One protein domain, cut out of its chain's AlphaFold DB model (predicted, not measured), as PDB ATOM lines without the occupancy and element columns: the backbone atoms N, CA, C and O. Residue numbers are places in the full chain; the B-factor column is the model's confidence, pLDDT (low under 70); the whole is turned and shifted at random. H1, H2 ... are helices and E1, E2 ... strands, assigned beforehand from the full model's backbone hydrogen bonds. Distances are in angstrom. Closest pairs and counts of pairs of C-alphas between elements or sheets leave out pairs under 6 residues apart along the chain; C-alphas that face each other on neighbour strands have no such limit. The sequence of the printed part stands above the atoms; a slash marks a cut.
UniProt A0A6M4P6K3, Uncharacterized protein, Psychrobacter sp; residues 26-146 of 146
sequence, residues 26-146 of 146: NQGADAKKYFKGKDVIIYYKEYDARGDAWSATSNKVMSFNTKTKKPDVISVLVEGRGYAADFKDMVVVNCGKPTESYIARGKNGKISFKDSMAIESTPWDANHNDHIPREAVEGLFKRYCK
ATOM      1  N   ASN A  26      65.414  17.431  34.065       36.25
ATOM      2  CA  ASN A  26      65.192  16.013  33.773       36.25
ATOM      3  C   ASN A  26      66.454  15.140  33.868       36.25
ATOM      4  O   ASN A  26      66.343  13.921  33.922       36.25
ATOM      5  N   GLN A  27      67.649  15.730  33.975       38.12
ATOM      6  CA  GLN A  27      68.905  14.990  34.208       38.12
ATOM      7  C   GLN A  27      69.374  15.060  35.677       38.12
ATOM      8  O   GLN A  27      70.423  14.531  36.056       38.12
ATOM      9  N   GLY A  28      68.586  15.710  36.545       36.91
ATOM     10  CA  GLY A  28      68.838  15.895  37.978       36.91
ATOM     11  C   GLY A  28      68.382  14.744  38.881       36.91
ATOM     12  O   GLY A  28      68.965  14.551  39.951       36.91
ATOM     13  N   ALA A  29      67.358  13.998  38.454       40.84
ATOM     14  CA  ALA A  29      66.558  13.132  39.321       40.84
ATOM     15  C   ALA A  29      67.320  11.914  39.868       40.84
ATOM     16  O   ALA A  29      67.192  11.603  41.052       40.84
ATOM     17  N   ASP A  30      68.176  11.283  39.059       45.00
ATOM     18  CA  ASP A  30      68.922  10.101  39.501       45.00
ATOM     19  C   ASP A  30      70.026  10.450  40.510       45.00
ATOM     20  O   ASP A  30      70.150   9.792  41.540       45.00
ATOM     21  N   ALA A  31      70.762  11.551  40.315       40.84
ATOM     22  CA  ALA A  31      71.848  11.940  41.225       40.84
ATOM     23  C   ALA A  31      71.358  12.201  42.661       40.84
ATOM     24  O   ALA A  31      72.002  11.769  43.613       40.84
ATOM     25  N   LYS A  32      70.191  12.835  42.849       43.75
ATOM     26  CA  LYS A  32      69.643  13.081  44.197       43.75
ATOM     27  C   LYS A  32      69.368  11.787  44.976       43.75
ATOM     28  O   LYS A  32      69.513  11.781  46.196       43.75
ATOM     29  N   LYS A  33      69.025  10.685  44.294       46.00
ATOM     30  CA  LYS A  33      68.815   9.370  44.923       46.00
ATOM     31  C   LYS A  33      70.126   8.754  45.435       46.00
ATOM     32  O   LYS A  33      70.103   8.058  46.449       46.00
ATOM     33  N   TYR A  34      71.254   9.035  44.778       44.59
ATOM     34  CA  TYR A  34      72.571   8.481  45.123       44.59
ATOM     35  C   TYR A  34      73.295   9.221  46.262       44.59
ATOM     36  O   TYR A  34      74.187   8.643  46.877       44.59
ATOM     37  N   PHE A  35      72.903  10.456  46.598       49.12
ATOM     38  CA  PHE A  35      73.649  11.310  47.543       49.12
ATOM     39  C   PHE A  35      72.813  11.814  48.726       49.12
ATOM     40  O   PHE A  35      72.983  12.954  49.159       49.12
ATOM     41  N   LYS A  36      71.918  10.964  49.258       45.16
ATOM     42  CA  LYS A  36      71.096  11.240  50.453       45.16
ATOM     43  C   LYS A  36      71.883  12.029  51.519       45.16
ATOM     44  O   LYS A  36      72.736  11.466  52.197       45.16
ATOM     45  N   GLY A  37      71.565  13.316  51.673       40.03
ATOM     46  CA  GLY A  37      72.021  14.145  52.793       40.03
ATOM     47  C   GLY A  37      73.324  14.931  52.608       40.03
ATOM     48  O   GLY A  37      73.792  15.504  53.585       40.03
ATOM     49  N   LYS A  38      73.915  14.997  51.409       42.09
ATOM     50  CA  LYS A  38      74.976  15.982  51.119       42.09
ATOM     51  C   LYS A  38      74.415  17.083  50.232       42.09
ATOM     52  O   LYS A  38      73.656  16.780  49.316       42.09
ATOM     53  N   ASP A  39      74.786  18.334  50.487       42.19
ATOM     54  CA  ASP A  39      74.477  19.459  49.604       42.19
ATOM     55  C   ASP A  39      75.126  19.214  48.232       42.19
ATOM     56  O   ASP A  39      76.299  19.506  47.993       42.19
ATOM     57  N   VAL A  40      74.374  18.574  47.335       48.22
ATOM     58  CA  VAL A  40      74.782  18.304  45.955       48.22
ATOM     59  C   VAL A  40      74.569  19.588  45.173       48.22
ATOM     60  O   VAL A  40      73.455  19.878  44.731       48.22
ATOM     61  N   ILE A  41      75.637  20.354  44.979       52.34
ATOM     62  CA  ILE A  41      75.604  21.442  44.011       52.34
ATOM     63  C   ILE A  41      75.900  20.847  42.637       52.34
ATOM     64  O   ILE A  41      77.027  20.457  42.333       52.34
ATOM     65  N   ILE A  42      74.849  20.732  41.825       52.16
ATOM     66  CA  ILE A  42      74.941  20.244  40.452       52.16
ATOM     67  C   ILE A  42      75.367  21.413  39.569       52.16
ATOM     68  O   ILE A  42      74.580  22.327  39.336       52.16
ATOM     69  N   TYR A  43      76.587  21.353  39.043       52.03
ATOM     70  CA  TYR A  43      77.031  22.243  37.976       52.03
ATOM     71  C   TYR A  43      77.242  21.435  36.698       52.03
ATOM     72  O   TYR A  43      77.888  20.383  36.709       52.03
ATOM     73  N   TYR A  44      76.708  21.943  35.589       49.31
ATOM     74  CA  TYR A  44      77.083  21.479  34.260       49.31
ATOM     75  C   TYR A  44      78.299  22.281  33.820       49.31
ATOM     76  O   TYR A  44      78.248  23.506  33.713       49.31
ATOM     77  N   LYS A  45      79.411  21.587  33.617       53.75
ATOM     78  CA  LYS A  45      80.598  22.147  32.990       53.75
ATOM     79  C   LYS A  45      81.215  21.043  32.158       53.75
ATOM     80  O   LYS A  45      81.506  19.981  32.700       53.75
ATOM     81  N   GLU A  46      81.340  21.292  30.864       55.03
ATOM     82  CA  GLU A  46      81.949  20.354  29.933       55.03
ATOM     83  C   GLU A  46      83.469  20.372  30.102       55.03
ATOM     84  O   GLU A  46      84.112  21.420  30.220       55.03
ATOM     85  N   TYR A  47      84.034  19.179  30.154       63.78
ATOM     86  CA  TYR A  47      85.449  18.924  30.294       63.78
ATOM     87  C   TYR A  47      85.743  17.624  29.561       63.78
ATOM     88  O   TYR A  47      85.276  16.561  29.982       63.78
ATOM     89  N   ASP A  48      86.581  17.719  28.538       68.06
ATOM     90  CA  ASP A  48      87.033  16.551  27.797       68.06
ATOM     91  C   ASP A  48      88.413  16.079  28.277       68.06
ATOM     92  O   ASP A  48      89.303  16.881  28.608       68.06
ATOM     93  N   ALA A  49      88.578  14.757  28.313       74.31
ATOM     94  CA  ALA A  49      89.844  14.049  28.458       74.31
ATOM     95  C   ALA A  49      90.024  13.120  27.251       74.31
ATOM     96  O   ALA A  49      89.054  12.525  26.789       74.31
ATOM     97  N   ARG A  50      91.242  13.006  26.715       73.75
ATOM     98  CA  ARG A  50      91.535  12.139  25.562       73.75
ATOM     99  C   ARG A  50      92.897  11.468  25.720       73.75
ATOM    100  O   ARG A  50      93.840  12.109  26.183       73.75
ATOM    101  N   GLY A  51      92.971  10.210  25.309       71.00
ATOM    102  CA  GLY A  51      94.176   9.436  25.029       71.00
ATOM    103  C   GLY A  51      94.004   8.678  23.710       71.00
ATOM    104  O   GLY A  51      92.924   8.693  23.122       71.00
ATOM    105  N   ASP A  52      95.052   8.009  23.237       74.62
ATOM    106  CA  ASP A  52      95.026   7.361  21.914       74.62
ATOM    107  C   ASP A  52      94.002   6.211  21.822       74.62
ATOM    108  O   ASP A  52      93.475   5.936  20.745       74.62
ATOM    109  N   ALA A  53      93.663   5.588  22.958       79.31
ATOM    110  CA  ALA A  53      92.715   4.474  23.054       79.31
ATOM    111  C   ALA A  53      91.358   4.840  23.692       79.31
ATOM    112  O   ALA A  53      90.443   4.016  23.713       79.31
ATOM    113  N   TRP A  54      91.190   6.058  24.224       85.12
ATOM    114  CA  TRP A  54      89.965   6.443  24.933       85.12
ATOM    115  C   TRP A  54      89.712   7.952  24.943       85.12
ATOM    116  O   TRP A  54      90.616   8.779  24.858       85.12
ATOM    117  N   SER A  55      88.455   8.328  25.116       83.12
ATOM    118  CA  SER A  55      88.004   9.690  25.357       83.12
ATOM    119  C   SER A  55      86.995   9.721  26.490       83.12
ATOM    120  O   SER A  55      86.324   8.738  26.786       83.12
ATOM    121  N   ALA A  56      86.862  10.866  27.138       83.44
ATOM    122  CA  ALA A  56      85.831  11.071  28.127       83.44
ATOM    123  C   ALA A  56      85.292  12.490  28.065       83.44
ATOM    124  O   ALA A  56      86.059  13.438  27.893       83.44
ATOM    125  N   THR A  57      83.989  12.614  28.280       78.81
ATOM    126  CA  THR A  57      83.279  13.887  28.369       78.81
ATOM    127  C   THR A  57      82.543  13.930  29.694       78.81
ATOM    128  O   THR A  57      81.764  13.036  30.042       78.81
ATOM    129  N   SER A  58      82.809  14.964  30.488       70.44
ATOM    130  CA  SER A  58      82.118  15.124  31.762       70.44
ATOM    131  C   SER A  58      80.647  15.451  31.543       70.44
ATOM    132  O   SER A  58      80.320  16.466  30.932       70.44
ATOM    133  N   ASN A  59      79.768  14.656  32.141       67.94
ATOM    134  CA  ASN A  59      78.331  14.881  32.060       67.94
ATOM    135  C   ASN A  59      77.809  15.721  33.224       67.94
ATOM    136  O   ASN A  59      76.891  16.521  33.052       67.94
ATOM    137  N   LYS A  60      78.351  15.536  34.435       72.38
ATOM    138  CA  LYS A  60      77.784  16.170  35.631       72.38
ATOM    139  C   LYS A  60      78.783  16.306  36.768       72.38
ATOM    140  O   LYS A  60      79.329  15.308  37.223       72.38
ATOM    141  N   VAL A  61      78.945  17.509  37.317       70.31
ATOM    142  CA  VAL A  61      79.628  17.693  38.606       70.31
ATOM    143  C   VAL A  61      78.610  17.512  39.725       70.31
ATOM    144  O   VAL A  61      77.549  18.133  39.709       70.31
ATOM    145  N   MET A  62      78.910  16.631  40.676       71.12
ATOM    146  CA  MET A  62      78.006  16.265  41.773       71.12
ATOM    147  C   MET A  62      78.390  16.956  43.085       71.12
ATOM    148  O   MET A  62      77.540  17.196  43.935       71.12
ATOM    149  N   SER A  63      79.667  17.291  43.259       72.38
ATOM    150  CA  SER A  63      80.143  18.082  44.392       72.38
ATOM    151  C   SER A  63      81.380  18.881  43.993       72.38
ATOM    152  O   SER A  63      82.127  18.465  43.103       72.38
ATOM    153  N   PHE A  64      81.586  20.033  44.631       70.56
ATOM    154  CA  PHE A  64      82.631  20.988  44.285       70.56
ATOM    155  C   PHE A  64      83.380  21.474  45.519       70.56
ATOM    156  O   PHE A  64      82.789  21.985  46.471       70.56
ATOM    157  N   ASN A  65      84.701  21.427  45.428       71.75
ATOM    158  CA  ASN A  65      85.580  21.938  46.449       71.75
ATOM    159  C   ASN A  65      85.739  23.454  46.294       71.75
ATOM    160  O   ASN A  65      86.411  23.947  45.384       71.75
ATOM    161  N   THR A  66      85.155  24.224  47.208       70.31
ATOM    162  CA  THR A  66      85.196  25.692  47.141       70.31
ATOM    163  C   THR A  66      86.596  26.275  47.326       70.31
ATOM    164  O   THR A  66      86.827  27.394  46.855       70.31
ATOM    165  N   LYS A  67      87.519  25.535  47.960       75.44
ATOM    166  CA  LYS A  67      88.913  25.948  48.176       75.44
ATOM    167  C   LYS A  67      89.763  25.712  46.932       75.44
ATOM    168  O   LYS A  67      90.434  26.631  46.480       75.44
ATOM    169  N   THR A  68      89.718  24.509  46.360       75.31
ATOM    170  CA  THR A  68      90.554  24.151  45.197       75.31
ATOM    171  C   THR A  68      89.919  24.526  43.861       75.31
ATOM    172  O   THR A  68      90.581  24.471  42.829       75.31
ATOM    173  N   LYS A  69      88.639  24.915  43.874       74.00
ATOM    174  CA  LYS A  69      87.812  25.168  42.691       74.00
ATOM    175  C   LYS A  69      87.737  23.971  41.729       74.00
ATOM    176  O   LYS A  69      87.595  24.154  40.518       74.00
ATOM    177  N   LYS A  70      87.829  22.750  42.264       74.56
ATOM    178  CA  LYS A  70      87.790  21.480  41.517       74.56
ATOM    179  C   LYS A  70      86.579  20.637  41.914       74.56
ATOM    180  O   LYS A  70      86.049  20.824  43.011       74.56
ATOM    181  N   PRO A  71      86.110  19.729  41.043       76.50
ATOM    182  CA  PRO A  71      85.069  18.783  41.422       76.50
ATOM    183  C   PRO A  71      85.588  17.828  42.507       76.50
ATOM    184  O   PRO A  71      86.663  17.256  42.370       76.50
ATOM    185  N   ASP A  72      84.810  17.630  43.571       82.81
ATOM    186  CA  ASP A  72      85.069  16.568  44.553       82.81
ATOM    187  C   ASP A  72      84.532  15.226  44.043       82.81
ATOM    188  O   ASP A  72      85.129  14.177  44.278       82.81
ATOM    189  N   VAL A  73      83.403  15.259  43.328       85.81
ATOM    190  CA  VAL A  73      82.764  14.079  42.738       85.81
ATOM    191  C   VAL A  73      82.168  14.462  41.386       85.81
ATOM    192  O   VAL A  73      81.419  15.439  41.289       85.81
ATOM    193  N   ILE A  74      82.489  13.703  40.339       86.25
ATOM    194  CA  ILE A  74      82.066  13.973  38.960       86.25
ATOM    195  C   ILE A  74      81.580  12.697  38.271       86.25
ATOM    196  O   ILE A  74      82.125  11.616  38.476       86.25
ATOM    197  N   SER A  75      80.528  12.831  37.469       87.00
ATOM    198  CA  SER A  75      80.023  11.796  36.577       87.00
ATOM    199  C   SER A  75      80.471  12.087  35.151       87.00
ATOM    200  O   SER A  75      80.281  13.199  34.646       87.00
ATOM    201  N   VAL A  76      81.072  11.092  34.514       87.00
ATOM    202  CA  VAL A  76      81.760  11.235  33.231       87.00
ATOM    203  C   VAL A  76      81.313  10.105  32.310       87.00
ATOM    204  O   VAL A  76      81.207   8.967  32.757       87.00
ATOM    205  N   LEU A  77      81.022  10.416  31.050       86.12
ATOM    206  CA  LEU A  77      80.909   9.398  30.011       86.12
ATOM    207  C   LEU A  77      82.313   9.098  29.502       86.12
ATOM    208  O   LEU A  77      83.012  10.015  29.079       86.12
ATOM    209  N   VAL A  78      82.718   7.839  29.562       86.81
ATOM    210  CA  VAL A  78      84.010   7.361  29.079       86.81
ATOM    211  C   VAL A  78      83.746   6.420  27.929       86.81
ATOM    212  O   VAL A  78      82.956   5.490  28.046       86.81
ATOM    213  N   GLU A  79      84.405   6.683  26.819       85.31
ATOM    214  CA  GLU A  79      84.346   5.881  25.615       85.31
ATOM    215  C   GLU A  79      85.763   5.444  25.286       85.31
ATOM    216  O   GLU A  79      86.698   6.235  25.386       85.31
ATOM    217  N   GLY A  80      85.956   4.203  24.880       78.38
ATOM    218  CA  GLY A  80      87.255   3.777  24.397       78.38
ATOM    219  C   GLY A  80      87.142   2.751  23.304       78.38
ATOM    220  O   GLY A  80      86.145   2.043  23.199       78.38
ATOM    221  N   ARG A  81      88.185   2.721  22.484       68.50
ATOM    222  CA  ARG A  81      88.377   1.743  21.423       68.50
ATOM    223  C   ARG A  81      89.348   0.707  21.960       68.50
ATOM    224  O   ARG A  81      90.553   0.942  21.991       68.50
ATOM    225  N   GLY A  82      88.814  -0.394  22.479       57.03
ATOM    226  CA  GLY A  82      89.619  -1.512  22.955       57.03
ATOM    227  C   GLY A  82      90.061  -2.422  21.809       57.03
ATOM    228  O   GLY A  82      89.465  -2.435  20.737       57.03
ATOM    229  N   TYR A  83      91.081  -3.247  22.061       47.25
ATOM    230  CA  TYR A  83      91.516  -4.317  21.146       47.25
ATOM    231  C   TYR A  83      90.411  -5.365  20.883       47.25
ATOM    232  O   TYR A  83      90.441  -6.068  19.877       47.25
ATOM    233  N   ALA A  84      89.445  -5.468  21.800       49.81
ATOM    234  CA  ALA A  84      88.433  -6.518  21.874       49.81
ATOM    235  C   ALA A  84      86.996  -6.023  21.619       49.81
ATOM    236  O   ALA A  84      86.215  -6.722  20.977       49.81
ATOM    237  N   ALA A  85      86.658  -4.823  22.096       55.47
ATOM    238  CA  ALA A  85      85.402  -4.134  21.832       55.47
ATOM    239  C   ALA A  85      85.520  -2.651  22.211       55.47
ATOM    240  O   ALA A  85      86.355  -2.264  23.037       55.47
ATOM    241  N   ASP A  86      84.653  -1.829  21.622       72.19
ATOM    242  CA  ASP A  86      84.422  -0.469  22.091       72.19
ATOM    243  C   ASP A  86      83.685  -0.523  23.436       72.19
ATOM    244  O   ASP A  86      82.679  -1.223  23.566       72.19
ATOM    245  N   PHE A  87      84.149   0.231  24.433       78.31
ATOM    246  CA  PHE A  87      83.412   0.413  25.686       78.31
ATOM    247  C   PHE A  87      82.824   1.820  25.747       78.31
ATOM    248  O   PHE A  87      83.423   2.782  25.263       78.31
ATOM    249  N   LYS A  88      81.635   1.943  26.341       84.00
ATOM    250  CA  LYS A  88      80.939   3.217  26.540       84.00
ATOM    251  C   LYS A  88      80.215   3.203  27.873       84.00
ATOM    252  O   LYS A  88      79.142   2.619  28.006       84.00
ATOM    253  N   ASP A  89      80.791   3.899  28.840       86.19
ATOM    254  CA  ASP A  89      80.437   3.754  30.237       86.19
ATOM    255  C   ASP A  89      80.241   5.080  30.956       86.19
ATOM    256  O   ASP A  89      81.034   6.014  30.853       86.19
ATOM    257  N   MET A  90      79.187   5.135  31.766       87.81
ATOM    258  CA  MET A  90      79.012   6.197  32.748       87.81
ATOM    259  C   MET A  90      79.807   5.851  34.001       87.81
ATOM    260  O   MET A  90      79.476   4.905  34.714       87.81
ATOM    261  N   VAL A  91      80.821   6.648  34.310       90.06
ATOM    262  CA  VAL A  91      81.646   6.483  35.508       90.06
ATOM    263  C   VAL A  91      81.390   7.591  36.518       90.06
ATOM    264  O   VAL A  91      80.968   8.701  36.179       90.06
ATOM    265  N   VAL A  92      81.674   7.293  37.779       91.62
ATOM    266  CA  VAL A  92      81.693   8.244  38.885       91.62
ATOM    267  C   VAL A  92      83.101   8.289  39.456       91.62
ATOM    268  O   VAL A  92      83.577   7.314  40.031       91.62
ATOM    269  N   VAL A  93      83.749   9.443  39.310       91.94
ATOM    270  CA  VAL A  93      85.081   9.724  39.850       91.94
ATOM    271  C   VAL A  93      84.921  10.529  41.133       91.94
ATOM    272  O   VAL A  93      84.355  11.623  41.126       91.94
ATOM    273  N   ASN A  94      85.422   9.987  42.239       91.56
ATOM    274  CA  ASN A  94      85.451  10.639  43.541       91.56
ATOM    275  C   ASN A  94      86.888  11.082  43.850       91.56
ATOM    276  O   ASN A  94      87.731  10.279  44.246       91.56
ATOM    277  N   CYS A  95      87.167  12.369  43.668       88.69
ATOM    278  CA  CYS A  95      88.489  12.954  43.864       88.69
ATOM    279  C   CYS A  95      88.910  12.998  45.339       88.69
ATOM    280  O   CYS A  95      90.098  12.885  45.636       88.69
ATOM    281  N   GLY A  96      87.951  13.121  46.263       85.88
ATOM    282  CA  GLY A  96      88.220  13.109  47.706       85.88
ATOM    283  C   GLY A  96      88.451  11.706  48.276       85.88
ATOM    284  O   GLY A  96      89.145  11.553  49.279       85.88
ATOM    285  N   LYS A  97      87.881  10.676  47.641       89.44
ATOM    286  CA  LYS A  97      88.049   9.265  48.006       89.44
ATOM    287  C   LYS A  97      88.138   8.383  46.752       89.44
ATOM    288  O   LYS A  97      87.144   7.753  46.384       89.44
ATOM    289  N   PRO A  98      89.316   8.287  46.111       91.06
ATOM    290  CA  PRO A  98      89.487   7.569  44.844       91.06
ATOM    291  C   PRO A  98      88.964   6.127  44.851       91.06
ATOM    292  O   PRO A  98      88.387   5.682  43.862       91.06
ATOM    293  N   THR A  99      89.084   5.427  45.982       90.69
ATOM    294  CA  THR A  99      88.612   4.044  46.173       90.69
ATOM    295  C   THR A  99      87.088   3.891  46.147       90.69
ATOM    296  O   THR A  99      86.599   2.781  45.987       90.69
ATOM    297  N   GLU A 100      86.328   4.979  46.304       91.38
ATOM    298  CA  GLU A 100      84.865   4.999  46.168       91.38
ATOM    299  C   GLU A 100      84.417   5.320  44.727       91.38
ATOM    300  O   GLU A 100      83.234   5.569  44.504       91.38
ATOM    301  N   SER A 101      85.333   5.335  43.750       93.50
ATOM    302  CA  SER A 101      85.014   5.559  42.330       93.50
ATOM    303  C   SER A 101      84.589   4.266  41.637       93.50
ATOM    304  O   SER A 101      85.092   3.182  41.948       93.50
ATOM    305  N   TYR A 102      83.641   4.367  40.709       93.75
ATOM    306  CA  TYR A 102      82.975   3.199  40.135       93.75
ATOM    307  C   TYR A 102      82.408   3.466  38.743       93.75
ATOM    308  O   TYR A 102      82.182   4.611  38.355       93.75
ATOM    309  N   ILE A 103      82.106   2.389  38.023       91.06
ATOM    310  CA  ILE A 103      81.293   2.413  36.810       91.06
ATOM    311  C   ILE A 103      79.836   2.129  37.172       91.06
ATOM    312  O   ILE A 103      79.542   1.205  37.935       91.06
ATOM    313  N   ALA A 104      78.915   2.948  36.667       87.94
ATOM    314  CA  ALA A 104      77.483   2.790  36.881       87.94
ATOM    315  C   ALA A 104      76.904   1.700  35.963       87.94
ATOM    316  O   ALA A 104      77.175   1.656  34.763       87.94
ATOM    317  N   ARG A 105      76.063   0.829  36.530       81.44
ATOM    318  CA  ARG A 105      75.411  -0.288  35.836       81.44
ATOM    319  C   ARG A 105      73.913  -0.281  36.142       81.44
ATOM    320  O   ARG A 105      73.456  -0.808  37.152       81.44
ATOM    321  N   GLY A 106      73.118   0.338  35.271       73.31
ATOM    322  CA  GLY A 106      71.661   0.386  35.423       73.31
ATOM    323  C   GLY A 106      71.185   0.992  36.755       73.31
ATOM    324  O   GLY A 106      71.867   1.800  37.379       73.31
ATOM    325  N   LYS A 107      69.977   0.615  37.194       60.53
ATOM    326  CA  LYS A 107      69.223   1.344  38.235       60.53
ATOM    327  C   LYS A 107      69.855   1.323  39.635       60.53
ATOM    328  O   LYS A 107      69.504   2.184  40.433       60.53
ATOM    329  N   ASN A 108      70.717   0.348  39.944       62.25
ATOM    330  CA  ASN A 108      71.420   0.231  41.233       62.25
ATOM    331  C   ASN A 108      72.763  -0.533  41.148       62.25
ATOM    332  O   ASN A 108      73.393  -0.760  42.181       62.25
ATOM    333  N   GLY A 109      73.185  -0.990  39.968       79.50
ATOM    334  CA  GLY A 109      74.435  -1.724  39.820       79.50
ATOM    335  C   GLY A 109      75.622  -0.770  39.788       79.50
ATOM    336  O   GLY A 109      75.546   0.349  39.273       79.50
ATOM    337  N   LYS A 110      76.734  -1.222  40.356       90.38
ATOM    338  CA  LYS A 110      78.019  -0.540  40.272       90.38
ATOM    339  C   LYS A 110      79.134  -1.569  40.315       90.38
ATOM    340  O   LYS A 110      79.031  -2.539  41.061       90.38
ATOM    341  N   ILE A 111      80.202  -1.298  39.585       91.81
ATOM    342  CA  ILE A 111      81.466  -2.017  39.711       91.81
ATOM    343  C   ILE A 111      82.546  -1.011  40.091       91.81
ATOM    344  O   ILE A 111      82.632   0.066  39.500       91.81
ATOM    345  N   SER A 112      83.329  -1.300  41.130       95.06
ATOM    346  CA  SER A 112      84.399  -0.386  41.532       95.06
ATOM    347  C   SER A 112      85.459  -0.312  40.431       95.06
ATOM    348  O   SER A 112      85.666  -1.283  39.707       95.06
ATOM    349  N   PHE A 113      86.177   0.807  40.312       94.69
ATOM    350  CA  PHE A 113      87.313   0.851  39.381       94.69
ATOM    351  C   PHE A 113      88.355  -0.224  39.692       94.69
ATOM    352  O   PHE A 113      88.970  -0.754  38.777       94.69
ATOM    353  N   LYS A 114      88.534  -0.574  40.972       94.62
ATOM    354  CA  LYS A 114      89.441  -1.651  41.378       94.62
ATOM    355  C   LYS A 114      89.038  -2.984  40.744       94.62
ATOM    356  O   LYS A 114      89.894  -3.642  40.166       94.62
ATOM    357  N   ASP A 115      87.768  -3.357  40.866       94.31
ATOM    358  CA  ASP A 115      87.277  -4.648  40.380       94.31
ATOM    359  C   ASP A 115      87.199  -4.654  38.852       94.31
ATOM    360  O   ASP A 115      87.628  -5.604  38.213       94.31
ATOM    361  N   SER A 116      86.751  -3.548  38.260       92.50
ATOM    362  CA  SER A 116      86.669  -3.379  36.811       92.50
ATOM    363  C   SER A 116      88.035  -3.483  36.121       92.50
ATOM    364  O   SER A 116      88.182  -4.204  35.139       92.50
ATOM    365  N   MET A 117      89.072  -2.841  36.669       91.81
ATOM    366  CA  MET A 117      90.437  -2.959  36.140       91.81
ATOM    367  C   MET A 117      91.043  -4.359  36.325       91.81
ATOM    368  O   MET A 117      92.070  -4.649  35.712       91.81
ATOM    369  N   ALA A 118      90.477  -5.194  37.202       92.81
ATOM    370  CA  ALA A 118      90.940  -6.560  37.439       92.81
ATOM    371  C   ALA A 118      90.323  -7.580  36.467       92.81
ATOM    372  O   ALA A 118      90.832  -8.694  36.379       92.81
ATOM    373  N   ILE A 119      89.255  -7.212  35.752       89.19
ATOM    374  CA  ILE A 119      88.657  -8.042  34.700       89.19
ATOM    375  C   ILE A 119      89.629  -8.137  33.527       89.19
ATOM    376  O   ILE A 119      90.285  -7.149  33.181       89.19
ATOM    377  N   GLU A 120      89.723  -9.312  32.907       84.44
ATOM    378  CA  GLU A 120      90.594  -9.497  31.755       84.44
ATOM    379  C   GLU A 120      90.131  -8.654  30.561       84.44
ATOM    380  O   GLU A 120      88.956  -8.599  30.193       84.44
ATOM    381  N   SER A 121      91.091  -8.011  29.898       77.94
ATOM    382  CA  SER A 121      90.835  -7.204  28.703       77.94
ATOM    383  C   SER A 121      90.748  -8.087  27.450       77.94
ATOM    384  O   SER A 121      91.478  -7.891  26.479       77.94
ATOM    385  N   THR A 122      89.902  -9.122  27.485       79.00
ATOM    386  CA  THR A 122      89.705 -10.044  26.359       79.00
ATOM    387  C   THR A 122      88.221 -10.187  26.024       79.00
ATOM    388  O   THR A 122      87.406 -10.246  26.940       79.00
ATOM    389  N   PRO A 123      87.837 -10.294  24.737       74.38
ATOM    390  CA  PRO A 123      86.426 -10.396  24.357       74.38
ATOM    391  C   PRO A 123      85.804 -11.755  24.716       74.38
ATOM    392  O   PRO A 123      84.599 -11.941  24.575       74.38
ATOM    393  N   TRP A 124      86.624 -12.713  25.154       78.62
ATOM    394  CA  TRP A 124      86.195 -14.045  25.571       78.62
ATOM    395  C   TRP A 124      85.787 -14.090  27.048       78.62
ATOM    396  O   TRP A 124      85.133 -15.047  27.463       78.62
ATOM    397  N   ASP A 125      86.153 -13.073  27.838       79.50
ATOM    398  CA  ASP A 125      85.690 -12.933  29.216       79.50
ATOM    399  C   ASP A 125      84.210 -12.527  29.216       79.50
ATOM    400  O   ASP A 125      83.809 -11.527  28.616       79.50
ATOM    401  N   ALA A 126      83.378 -13.299  29.916       79.38
ATOM    402  CA  ALA A 126      81.943 -13.032  30.024       79.38
ATOM    403  C   ALA A 126      81.629 -11.661  30.658       79.38
ATOM    404  O   ALA A 126      80.559 -11.100  30.427       79.38
ATOM    405  N   ASN A 127      82.568 -11.116  31.429       82.56
ATOM    406  CA  ASN A 127      82.493  -9.824  32.092       82.56
ATOM    407  C   ASN A 127      83.297  -8.741  31.362       82.56
ATOM    408  O   ASN A 127      83.456  -7.658  31.912       82.56
ATOM    409  N   HIS A 128      83.792  -8.973  30.140       80.31
ATOM    410  CA  HIS A 128      84.616  -8.002  29.408       80.31
ATOM    411  C   HIS A 128      84.001  -6.592  29.345       80.31
ATOM    412  O   HIS A 128      84.704  -5.597  29.483       80.31
ATOM    413  N   ASN A 129      82.675  -6.496  29.217       80.38
ATOM    414  CA  ASN A 129      81.945  -5.219  29.193       80.38
ATOM    415  C   ASN A 129      82.027  -4.428  30.512       80.38
ATOM    416  O   ASN A 129      81.647  -3.261  30.572       80.38
ATOM    417  N   ASP A 130      82.489  -5.062  31.584       86.25
ATOM    418  CA  ASP A 130      82.735  -4.444  32.877       86.25
ATOM    419  C   ASP A 130      84.202  -4.048  33.067       86.25
ATOM    420  O   ASP A 130      84.529  -3.492  34.114       86.25
ATOM    421  N   HIS A 131      85.074  -4.272  32.081       87.69
ATOM    422  CA  HIS A 131      86.471  -3.852  32.112       87.69
ATOM    423  C   HIS A 131      86.641  -2.380  31.711       87.69
ATOM    424  O   HIS A 131      86.264  -1.972  30.614       87.69
ATOM    425  N   ILE A 132      87.312  -1.599  32.560       88.31
ATOM    426  CA  ILE A 132      87.863  -0.290  32.201       88.31
ATOM    427  C   ILE A 132      89.393  -0.356  32.236       88.31
ATOM    428  O   ILE A 132      89.969  -0.787  33.244       88.31
ATOM    429  N   PRO A 133      90.087   0.110  31.186       88.56
ATOM    430  CA  PRO A 133      91.540   0.151  31.189       88.56
ATOM    431  C   PRO A 133      92.093   1.068  32.285       88.56
ATOM    432  O   PRO A 133      91.588   2.170  32.528       88.56
ATOM    433  N   ARG A 134      93.204   0.651  32.903       90.81
ATOM    434  CA  ARG A 134      93.918   1.445  33.919       90.81
ATOM    435  C   ARG A 134      94.295   2.838  33.418       90.81
ATOM    436  O   ARG A 134      94.145   3.811  34.149       90.81
ATOM    437  N   GLU A 135      94.751   2.936  32.176       88.50
ATOM    438  CA  GLU A 135      95.132   4.197  31.533       88.50
ATOM    439  C   GLU A 135      93.977   5.207  31.456       88.50
ATOM    440  O   GLU A 135      94.185   6.402  31.683       88.50
ATOM    441  N   ALA A 136      92.747   4.734  31.224       89.81
ATOM    442  CA  ALA A 136      91.563   5.580  31.244       89.81
ATOM    443  C   ALA A 136      91.302   6.085  32.666       89.81
ATOM    444  O   ALA A 136      91.151   7.287  32.877       89.81
ATOM    445  N   VAL A 137      91.351   5.199  33.667       92.50
ATOM    446  CA  VAL A 137      91.186   5.573  35.082       92.50
ATOM    447  C   VAL A 137      92.222   6.617  35.507       92.50
ATOM    448  O   VAL A 137      91.865   7.659  36.058       92.50
ATOM    449  N   GLU A 138      93.501   6.389  35.220       92.44
ATOM    450  CA  GLU A 138      94.579   7.329  35.544       92.44
ATOM    451  C   GLU A 138      94.394   8.681  34.846       92.44
ATOM    452  O   GLU A 138      94.563   9.737  35.469       92.44
ATOM    453  N   GLY A 139      93.987   8.660  33.576       90.38
ATOM    454  CA  GLY A 139      93.670   9.855  32.808       90.38
ATOM    455  C   GLY A 139      92.515  10.664  33.396       90.38
ATOM    456  O   GLY A 139      92.629  11.886  33.522       90.38
ATOM    457  N   LEU A 140      91.442   9.998  33.831       91.44
ATOM    458  CA  LEU A 140      90.313  10.636  34.512       91.44
ATOM    459  C   LEU A 140      90.766  11.340  35.796       91.44
ATOM    460  O   LEU A 140      90.510  12.533  35.975       91.44
ATOM    461  N   PHE A 141      91.494  10.649  36.678       92.31
ATOM    462  CA  PHE A 141      91.978  11.261  37.922       92.31
ATOM    463  C   PHE A 141      92.949  12.413  37.657       92.31
ATOM    464  O   PHE A 141      92.868  13.453  38.315       92.31
ATOM    465  N   LYS A 142      93.840  12.276  36.669       90.19
ATOM    466  CA  LYS A 142      94.752  13.353  36.266       90.19
ATOM    467  C   LYS A 142      93.998  14.573  35.737       90.19
ATOM    468  O   LYS A 142      94.414  15.693  36.010       90.19
ATOM    469  N   ARG A 143      92.909  14.378  34.992       87.25
ATOM    470  CA  ARG A 143      92.144  15.473  34.384       87.25
ATOM    471  C   ARG A 143      91.249  16.207  35.376       87.25
ATOM    472  O   ARG A 143      91.135  17.431  35.282       87.25
ATOM    473  N   TYR A 144      90.569  15.456  36.240       84.69
ATOM    474  CA  TYR A 144      89.469  15.969  37.059       84.69
ATOM    475  C   TYR A 144      89.856  16.231  38.514       84.69
ATOM    476  O   TYR A 144      89.285  17.129  39.127       84.69
ATOM    477  N   CYS A 145      90.818  15.480  39.056       85.38
ATOM    478  CA  CYS A 145      91.143  15.513  40.482       85.38
ATOM    479  C   CYS A 145      92.477  16.191  40.808       85.38
ATOM    480  O   CYS A 145      92.676  16.593  41.954       85.38
ATOM    481  N   LYS A 146      93.392  16.305  39.837       78.31
ATOM    482  CA  LYS A 146      94.697  16.952  40.026       78.31
ATOM    483  C   LYS A 146      94.691  18.427  39.716       78.31
ATOM    484  O   LYS A 146      93.871  18.925  38.914       78.31
TER     485      LYS A 146
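AT A GLANCE: This is residues 26 to 146 of the 146 residues of an uncharacterized protein of Psychrobacter sp (UniProt A0A6M4P6K3). A twisted sheet of six strands curls round one helix, H3, which covers one face of it; the long strands E2, E3 and E4 each bend sharply, and the short strands E5 and E6 continue the sheet beyond E4. The small helix H1 lies off to one side near E2, and the tiny H2 follows directly on E6. The printed part has 121 residues, with named elements in the order H1 E1 E2 E3 E4 E5 E6 H2 H3; the class is mixed, and the sheet, in the order E1 E2 E3 E4 E5 E6, is all antiparallel. The whole is compact, with a radius of gyration of the C-alphas of 14.2 A and spans of 43 by 29 by 26 A.

HOW THE PARTS SIT: The sheet is a meander, each strand the antiparallel neighbour of the one before: E1, residues 48 to 51, E2, residues 54 to 65, E3, residues 70 to 81, E4, residues 86 to 94, E5, residues 102 to 105, and E6, residues 109 to 112. E1 and E6 are its edge strands. E2 bends by 82 degrees at residue 62, E3 by 84 degrees at residue 73 and E4 by 54 degrees at residue 90. Within hydrogen-bond range are N 49 and O 56 of the hairpin E1 and E2, 2.9 A; N 57 and O 77 of E2 and E3, 2.9 A; N 78 and O 89 of E3 and E4, 2.8 A; N 92 and O 102 of E4 and E5, 2.8 A; and N 103 and O 111 of E5 and E6, 2.8 A. H3, residues 134 to 144, is on one face of the sheet, making two layers, helix over sheet; its closest C-alphas to E1 are those of Arg 143 and Ala 49, 6.5 A apart. H2, residues 113 to 116, is on the same face as H3; the two helices are close but not clearly touching, the closest C-alphas, of Phe 113 and Val 137, being 7.5 A apart. H1, residues 29 to 34, is only just not on the sheet, with 4 pairs of C-alphas within 10 A, and is apart from H3. In H3 every O i to N i+4 pair is within hydrogen-bond range; in H1 0 of 2 are, beside 2 of 3 O i to N i+3 pairs, and H2 is too short for an O i to N i+4 pair.

IN THESE COORDINATES: E3 measures 28.2 A from first to last C-alpha, E2 26.9 A, E4 24.2 A and H3 15.5 A. H1 begins at C-alpha 29, (66.558, 13.132, 39.321). E3 begins at C-alpha 70, (87.790, 21.480, 41.517). H3 ends at C-alpha 144, (89.469, 15.969, 37.059).

THE WHOLE: The C-alphas farthest apart, of Lys 67 and Trp 124, are 46.0 A apart. The printed part has no cut. The long links are H1 to E1, residues 35 to 47, and H2 to H3, residues 117 to 133. The mean pLDDT of the printed part is 75.3; under 70 are residues 26 to 48, 59, 81 to 85 and 107 to 108.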